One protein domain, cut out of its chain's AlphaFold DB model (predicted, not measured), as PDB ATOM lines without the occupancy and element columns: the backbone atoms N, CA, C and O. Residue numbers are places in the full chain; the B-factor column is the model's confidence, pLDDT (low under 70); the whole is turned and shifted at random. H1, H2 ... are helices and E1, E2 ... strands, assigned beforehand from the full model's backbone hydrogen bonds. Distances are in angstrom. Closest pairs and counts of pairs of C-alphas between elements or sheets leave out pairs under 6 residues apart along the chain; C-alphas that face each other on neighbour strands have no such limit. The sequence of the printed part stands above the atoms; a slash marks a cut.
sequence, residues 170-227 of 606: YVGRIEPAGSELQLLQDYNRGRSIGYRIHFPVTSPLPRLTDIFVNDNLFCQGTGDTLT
ATOM      1  N   TYR A 170       1.635   3.462  -6.860       66.69
ATOM      2  CA  TYR A 170       0.598   4.353  -7.328       66.69
ATOM      3  C   TYR A 170       0.782   4.710  -8.813       66.69
ATOM      4  O   TYR A 170       1.495   5.648  -9.155       66.69
ATOM      5  N   VAL A 171       0.058   4.012  -9.692       73.62
ATOM      6  CA  VAL A 171       0.004   4.275 -11.149       73.62
ATOM      7  C   VAL A 171      -0.990   5.383 -11.552       73.62
ATOM      8  O   VAL A 171      -1.293   5.559 -12.730       73.62
ATOM      9  N   GLY A 172      -1.523   6.132 -10.580       77.38
ATOM     10  CA  GLY A 172      -2.658   7.043 -10.753       77.38
ATOM     11  C   GLY A 172      -4.003   6.414 -10.367       77.38
ATOM     12  O   GLY A 172      -4.106   5.215 -10.099       77.38
ATOM     13  N   ARG A 173      -5.063   7.229 -10.315       80.19
ATOM     14  CA  ARG A 173      -6.436   6.785 -10.009       80.19
ATOM     15  C   ARG A 173      -7.476   7.649 -10.716       80.19
ATOM     16  O   ARG A 173      -7.367   8.867 -10.727       80.19
ATOM     17  N   ILE A 174      -8.539   7.020 -11.211       85.44
ATOM     18  CA  ILE A 174      -9.770   7.694 -11.639       85.44
ATOM     19  C   ILE A 174     -10.874   7.477 -10.593       85.44
ATOM     20  O   ILE A 174     -11.067   6.363 -10.098       85.44
ATOM     21  N   GLU A 175     -11.584   8.544 -10.228       83.94
ATOM     22  CA  GLU A 175     -12.700   8.518  -9.276       83.94
ATOM     23  C   GLU A 175     -13.878   9.382  -9.769       83.94
ATOM     24  O   GLU A 175     -13.666  10.348 -10.506       83.94
ATOM     25  N   PRO A 176     -15.125   9.061  -9.388       84.38
ATOM     26  CA  PRO A 176     -16.291   9.855  -9.762       84.38
ATOM     27  C   PRO A 176     -16.290  11.228  -9.075       84.38
ATOM     28  O   PRO A 176     -15.960  11.345  -7.895       84.38
ATOM     29  N   ALA A 177     -16.712  12.281  -9.781       82.00
ATOM     30  CA  ALA A 177     -16.819  13.637  -9.227       82.00
ATOM     31  C   ALA A 177     -18.135  13.849  -8.446       82.00
ATOM     32  O   ALA A 177     -18.861  14.816  -8.665       82.00
ATOM     33  N   GLY A 178     -18.462  12.921  -7.546       78.12
ATOM     34  CA  GLY A 178     -19.705  12.910  -6.773       78.12
ATOM     35  C   GLY A 178     -19.910  11.577  -6.055       78.12
ATOM     36  O   GLY A 178     -19.027  10.719  -6.052       78.12
ATOM     37  N   SER A 179     -21.084  11.378  -5.451       76.81
ATOM     38  CA  SER A 179     -21.453  10.053  -4.935       76.81
ATOM     39  C   SER A 179     -21.849   9.114  -6.081       76.81
ATOM     40  O   SER A 179     -22.481   9.543  -7.044       76.81
ATOM     41  N   GLU A 180     -21.524   7.824  -5.975       72.31
ATOM     42  CA  GLU A 180     -21.866   6.818  -6.998       72.31
ATOM     43  C   GLU A 180     -23.378   6.791  -7.293       72.31
ATOM     44  O   GLU A 180     -23.788   6.806  -8.452       72.31
ATOM     45  N   LEU A 181     -24.215   6.890  -6.252       72.31
ATOM     46  CA  LEU A 181     -25.673   6.998  -6.378       72.31
ATOM     47  C   LEU A 181     -26.108   8.225  -7.202       72.31
ATOM     48  O   LEU A 181     -27.057   8.141  -7.979       72.31
ATOM     49  N   GLN A 182     -25.430   9.364  -7.036       76.38
ATOM     50  CA  GLN A 182     -25.718  10.585  -7.788       76.38
ATOM     51  C   GLN A 182     -25.296  10.447  -9.253       76.38
ATOM     52  O   GLN A 182     -26.092  10.775 -10.128       76.38
ATOM     53  N   LEU A 183     -24.113   9.891  -9.536       75.44
ATOM     54  CA  LEU A 183     -23.684   9.631 -10.915       75.44
ATOM     55  C   LEU A 183     -24.628   8.667 -11.639       75.44
ATOM     56  O   LEU A 183     -24.943   8.893 -12.802       75.44
ATOM     57  N   LEU A 184     -25.122   7.632 -10.957       76.00
ATOM     58  CA  LEU A 184     -26.120   6.712 -11.511       76.00
ATOM     59  C   LEU A 184     -27.456   7.422 -11.790       76.00
ATOM     60  O   LEU A 184     -28.078   7.179 -12.822       76.00
ATOM     61  N   GLN A 185     -27.892   8.329 -10.910       74.38
ATOM     62  CA  GLN A 185     -29.080   9.151 -11.160       74.38
ATOM     63  C   GLN A 185     -28.889  10.129 -12.322       74.38
ATOM     64  O   GLN A 185     -29.821  10.319 -13.098       74.38
ATOM     65  N   ASP A 186     -27.723  10.759 -12.446       74.69
ATOM     66  CA  ASP A 186     -27.440  11.708 -13.521       74.69
ATOM     67  C   ASP A 186     -27.225  10.980 -14.870       74.69
ATOM     68  O   ASP A 186     -27.781  11.429 -15.872       74.69
ATOM     69  N   TYR A 187     -26.596   9.794 -14.894       79.25
ATOM     70  CA  TYR A 187     -26.564   8.887 -16.059       79.25
ATOM     71  C   TYR A 187     -27.976   8.515 -16.530       79.25
ATOM     72  O   TYR A 187     -28.331   8.748 -17.684       79.25
ATOM     73  N   ASN A 188     -28.824   8.033 -15.614       76.31
ATOM     74  CA  ASN A 188     -30.217   7.669 -15.904       76.31
ATOM     75  C   ASN A 188     -31.093   8.873 -16.315       76.31
ATOM     76  O   ASN A 188     -32.208   8.685 -16.795       76.31
ATOM     77  N   ARG A 189     -30.607  10.108 -16.125       78.12
ATOM     78  CA  ARG A 189     -31.234  11.365 -16.569       78.12
ATOM     79  C   ARG A 189     -30.578  11.956 -17.827       78.12
ATOM     80  O   ARG A 189     -30.934  13.070 -18.205       78.12
ATOM     81  N   GLY A 190     -29.618  11.265 -18.449       77.31
ATOM     82  CA  GLY A 190     -28.896  11.744 -19.636       77.31
ATOM     83  C   GLY A 190     -28.000  12.967 -19.390       77.31
ATOM     84  O   GLY A 190     -27.757  13.747 -20.308       77.31
ATOM     85  N   ARG A 191     -27.547  13.185 -18.149       78.25
ATOM     86  CA  ARG A 191     -26.742  14.353 -17.749       78.25
ATOM     87  C   ARG A 191     -25.238  14.076 -17.840       78.25
ATOM     88  O   ARG A 191     -24.799  12.932 -17.812       78.25
ATOM     89  N   SER A 192     -24.439  15.146 -17.905       77.38
ATOM     90  CA  SER A 192     -22.970  15.063 -17.908       77.38
ATOM     91  C   SER A 192     -22.435  14.370 -16.654       77.38
ATOM     92  O   SER A 192     -22.832  14.735 -15.547       77.38
ATOM     93  N   ILE A 193     -21.475  13.462 -16.818       83.50
ATOM     94  CA  ILE A 193     -20.853  12.731 -15.711       83.50
ATOM     95  C   ILE A 193     -19.438  13.260 -15.496       83.50
ATOM     96  O   ILE A 193     -18.576  13.129 -16.361       83.50
ATOM     97  N   GLY A 194     -19.195  13.852 -14.328       83.31
ATOM     98  CA  GLY A 194     -17.863  14.305 -13.944       83.31
ATOM     99  C   GLY A 194     -16.999  13.162 -13.407       83.31
ATOM    100  O   GLY A 194     -17.444  12.371 -12.573       83.31
ATOM    101  N   TYR A 195     -15.733  13.141 -13.817       85.75
ATOM    102  CA  TYR A 195     -14.683  12.298 -13.244       85.75
ATOM    103  C   TYR A 195     -13.500  13.158 -12.802       85.75
ATOM    104  O   TYR A 195     -13.183  14.168 -13.433       85.75
ATOM    105  N   ARG A 196     -12.825  12.744 -11.729       85.75
ATOM    106  CA  ARG A 196     -11.531  13.287 -11.315       85.75
ATOM    107  C   ARG A 196     -10.449  12.254 -11.610       85.75
ATOM    108  O   ARG A 196     -10.548  11.100 -11.195       85.75
ATOM    109  N   ILE A 197      -9.418  12.689 -12.324       86.06
ATOM    110  CA  ILE A 197      -8.233  11.890 -12.629       86.06
ATOM    111  C   ILE A 197      -7.093  12.411 -11.758       86.06
ATOM    112  O   ILE A 197      -6.784  13.601 -11.766       86.06
ATOM    113  N   HIS A 198      -6.489  11.509 -10.996       82.00
ATOM    114  CA  HIS A 198      -5.302  11.746 -10.188       82.00
ATOM    115  C   HIS A 198      -4.120  11.076 -10.890       82.00
ATOM    116  O   HIS A 198      -4.093   9.853 -11.042       82.00
ATOM    117  N   PHE A 199      -3.167  11.878 -11.357       82.38
ATOM    118  CA  PHE A 199      -1.974  11.400 -12.057       82.38
ATOM    119  C   PHE A 199      -0.882  10.964 -11.063       82.38
ATOM    120  O   PHE A 199      -0.804  11.532  -9.972       82.38
ATOM    121  N   PRO A 200      -0.017   9.992 -11.417       74.62
ATOM    122  CA  PRO A 200       1.097   9.577 -10.559       74.62
ATOM    123  C   PRO A 200       2.204  10.639 -10.461       74.62
ATOM    124  O   PRO A 200       2.911  10.702  -9.460       74.62
ATOM    125  N   VAL A 201       2.326  11.497 -11.479       73.31
ATOM    126  CA  VAL A 201       3.239  12.645 -11.525       73.31
ATOM    127  C   VAL A 201       2.479  13.900 -11.953       73.31
ATOM    128  O   VAL A 201       1.551  13.833 -12.760       73.31
ATOM    129  N   THR A 202       2.864  15.051 -11.402       74.44
ATOM    130  CA  THR A 202       2.251  16.361 -11.693       74.44
ATOM    131  C   THR A 202       3.106  17.245 -12.604       74.44
ATOM    132  O   THR A 202       2.605  18.241 -13.120       74.44
ATOM    133  N   SER A 203       4.378  16.896 -12.814       73.19
ATOM    134  CA  SER A 203       5.297  17.584 -13.725       73.19
ATOM    135  C   SER A 203       6.351  16.598 -14.266       73.19
ATOM    136  O   SER A 203       7.037  15.979 -13.451       73.19
ATOM    137  N   PRO A 204       6.498  16.443 -15.599       72.69
ATOM    138  CA  PRO A 204       5.549  16.899 -16.618       72.69
ATOM    139  C   PRO A 204       4.171  16.254 -16.396       72.69
ATOM    140  O   PRO A 204       4.077  15.124 -15.922       72.69
ATOM    141  N   LEU A 205       3.093  16.974 -16.714       79.94
ATOM    142  CA  LEU A 205       1.746  16.409 -16.647       79.94
ATOM    143  C   LEU A 205       1.582  15.359 -17.768       79.94
ATOM    144  O   LEU A 205       1.868  15.694 -18.921       79.94
ATOM    145  N   PRO A 206       1.124  14.123 -17.481       80.50
ATOM    146  CA  PRO A 206       0.954  13.096 -18.508       80.50
ATOM    147  C   PRO A 206      -0.004  13.529 -19.622       80.50
ATOM    148  O   PRO A 206      -1.071  14.091 -19.363       80.50
ATOM    149  N   ARG A 207       0.364  13.242 -20.874       81.88
ATOM    150  CA  ARG A 207      -0.463  13.558 -22.046       81.88
ATOM    151  C   ARG A 207      -1.572  12.515 -22.179       81.88
ATOM    152  O   ARG A 207      -1.315  11.315 -22.139       81.88
ATOM    153  N   LEU A 208      -2.811  12.973 -22.334       83.38
ATOM    154  CA  LEU A 208      -3.970  12.101 -22.496       83.38
ATOM    155  C   LEU A 208      -4.042  11.606 -23.946       83.38
ATOM    156  O   LEU A 208      -4.400  12.380 -24.831       83.38
ATOM    157  N   THR A 209      -3.683  10.341 -24.183       86.50
ATOM    158  CA  THR A 209      -3.733   9.743 -25.527       86.50
ATOM    159  C   THR A 209      -5.153   9.340 -25.902       86.50
ATOM    160  O   THR A 209      -5.653   9.799 -26.917       86.50
ATOM    161  N   ASP A 210      -5.835   8.544 -25.075       86.00
ATOM    162  CA  ASP A 210      -7.108   7.920 -25.440       86.00
ATOM    163  C   ASP A 210      -8.132   7.980 -24.299       86.00
ATOM    164  O   ASP A 210      -7.821   7.683 -23.142       86.00
ATOM    165  N   ILE A 211      -9.387   8.301 -24.630       85.88
ATOM    166  CA  ILE A 211     -10.535   8.191 -23.718       85.88
ATOM    167  C   ILE A 211     -11.483   7.120 -24.256       85.88
ATOM    168  O   ILE A 211     -11.985   7.250 -25.369       85.88
ATOM    169  N   PHE A 212     -11.786   6.111 -23.438       82.06
ATOM    170  CA  PHE A 212     -12.780   5.080 -23.748       82.06
ATOM    171  C   PHE A 212     -13.989   5.187 -22.813       82.06
ATOM    172  O   PHE A 212     -13.819   5.300 -21.597       82.06
ATOM    173  N   VAL A 213     -15.204   5.081 -23.361       81.44
ATOM    174  CA  VAL A 213     -16.456   4.967 -22.593       81.44
ATOM    175  C   VAL A 213     -17.284   3.825 -23.182       81.44
ATOM    176  O   VAL A 213     -17.653   3.863 -24.354       81.44
ATOM    177  N   ASN A 214     -17.572   2.804 -22.367       78.56
ATOM    178  CA  ASN A 214     -18.265   1.571 -22.773       78.56
ATOM    179  C   ASN A 214     -17.618   0.892 -24.002       78.56
ATOM    180  O   ASN A 214     -18.297   0.559 -24.969       78.56
ATOM    181  N   ASP A 215     -16.292   0.737 -23.957       76.50
ATOM    182  CA  ASP A 215     -15.389   0.283 -25.035       76.50
ATOM    183  C   ASP A 215     -15.286   1.205 -26.272       76.50
ATOM    184  O   ASP A 215     -14.339   1.067 -27.045       76.50
ATOM    185  N   ASN A 216     -16.163   2.202 -26.437       73.00
ATOM    186  CA  ASN A 216     -16.084   3.159 -27.547       73.00
ATOM    187  C   ASN A 216     -14.978   4.202 -27.305       73.00
ATOM    188  O   ASN A 216     -14.900   4.792 -26.225       73.00
ATOM    189  N   LEU A 217     -14.156   4.465 -28.323       80.00
ATOM    190  CA  LEU A 217     -13.136   5.517 -28.323       80.00
ATOM    191  C   LEU A 217     -13.796   6.892 -28.537       80.00
ATOM    192  O   LEU A 217     -14.419   7.120 -29.570       80.00
ATOM    193  N   PHE A 218     -13.661   7.797 -27.566       81.44
ATOM    194  CA  PHE A 218     -14.275   9.135 -27.586       81.44
ATOM    195  C   PHE A 218     -13.303  10.257 -27.944       81.44
ATOM    196  O   PHE A 218     -13.681  11.193 -28.644       81.44
ATOM    197  N   CYS A 219     -12.058  10.156 -27.485       81.19
ATOM    198  CA  CYS A 219     -10.976  11.063 -27.854       81.19
ATOM    199  C   CYS A 219      -9.729  10.234 -28.141       81.19
ATOM    200  O   CYS A 219      -9.458   9.289 -27.399       81.19
ATOM    201  N   GLN A 220      -8.967  10.629 -29.159       89.38
ATOM    202  CA  GLN A 220      -7.638  10.103 -29.455       89.38
ATOM    203  C   GLN A 220      -6.675  11.256 -29.762       89.38
ATOM    204  O   GLN A 220      -7.056  12.241 -30.398       89.38
ATOM    205  N   GLY A 221      -5.431  11.128 -29.316       81.81
ATOM    206  CA  GLY A 221      -4.352  12.087 -29.500       81.81
ATOM    207  C   GLY A 221      -2.993  11.389 -29.509       81.81
ATOM    208  O   GLY A 221      -2.822  10.299 -28.966       81.81
ATOM    209  N   THR A 222      -2.009  12.016 -30.149       81.06
ATOM    210  CA  THR A 222      -0.662  11.455 -30.302       81.06
ATOM    211  C   THR A 222       0.054  11.342 -28.955       81.06
ATOM    212  O   THR A 222       0.252  12.356 -28.279       81.06
ATOM    213  N   GLY A 223       0.494  10.132 -28.600       76.31
ATOM    214  CA  GLY A 223       1.435   9.914 -27.499       76.31
ATOM    215  C   GLY A 223       2.808  10.539 -27.759       76.31
ATOM    216  O   GLY A 223       3.116  10.968 -28.873       76.31
ATOM    217  N   ASP A 224       3.642  10.596 -26.722       75.50
ATOM    218  CA  ASP A 224       5.000  11.124 -26.848       75.50
ATOM    219  C   ASP A 224       5.891  10.192 -27.678       75.50
ATOM    220  O   ASP A 224       6.029   9.000 -27.406       75.50
ATOM    221  N   THR A 225       6.513  10.754 -28.713       71.88
ATOM    222  CA  THR A 225       7.393  10.029 -29.632       71.88
ATOM    223  C   THR A 225       8.706   9.645 -28.951       71.88
ATOM    224  O   THR A 225       9.449  10.521 -28.493       71.88
ATOM    225  N   LEU A 226       9.025   8.347 -28.949       68.75
ATOM    226  CA  LEU A 226      10.294   7.805 -28.458       68.75
ATOM    227  C   LEU A 226      11.481   8.526 -29.113       68.75
ATOM    228  O   LEU A 226      11.748   8.384 -30.304       68.75
ATOM    229  N   THR A 227      12.185   9.315 -28.307       71.19
ATOM    230  CA  THR A 227      13.399  10.041 -28.697       71.19
ATOM    231  C   THR A 227      14.593   9.317 -28.073       71.19
ATOM    232  O   THR A 227      14.495   8.958 -26.896       71.19
TER     233      THR A 227
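Overview. This is residues 170 to 227 of the 606 residues of a protein of Eumeta variegata (UniProt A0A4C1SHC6). Two small antiparallel strand pairs, E1 with E2 and E3 with E4, form the arms of an open U joined by residues 199 to 209, with H1 in the loop from E1 to E2. The 58 printed residues run E1, H1, E2, E3, E4, class mixed, under half of them in named elements. The whole is loose, radius of gyration of the C-alphas 14.4 A, spanning 46 by 24 by 14 A.

Arrangement. Look at E1, residues 173 to 176, and E2, residues 195 to 198, antiparallel at 157 degrees: N 173 and O 198 are 2.9 A apart. In H1, residues 180 to 187, every O i to N i+4 pair is within hydrogen-bond range. E3, residues 210 to 213, and E4, residues 216 to 220, are a hairpin, with N 211 and O 219 2.9 A apart. E2 and E3 are apart.

Along the chain. Find C-alpha 173 at (-6.436, 6.785, -10.009), where E1 begins; H1 spans 10.4 A. E4, 11.1 A, ends at C-alpha 220, (-7.638, 10.103, -29.455).

Size, cuts and confidence. The farthest C-alphas, Arg 189 and Thr 227, are 46.3 A apart. The printed part has no cut; the link from E2 to E3 is long. Residues 170 and 226 have pLDDT under 70.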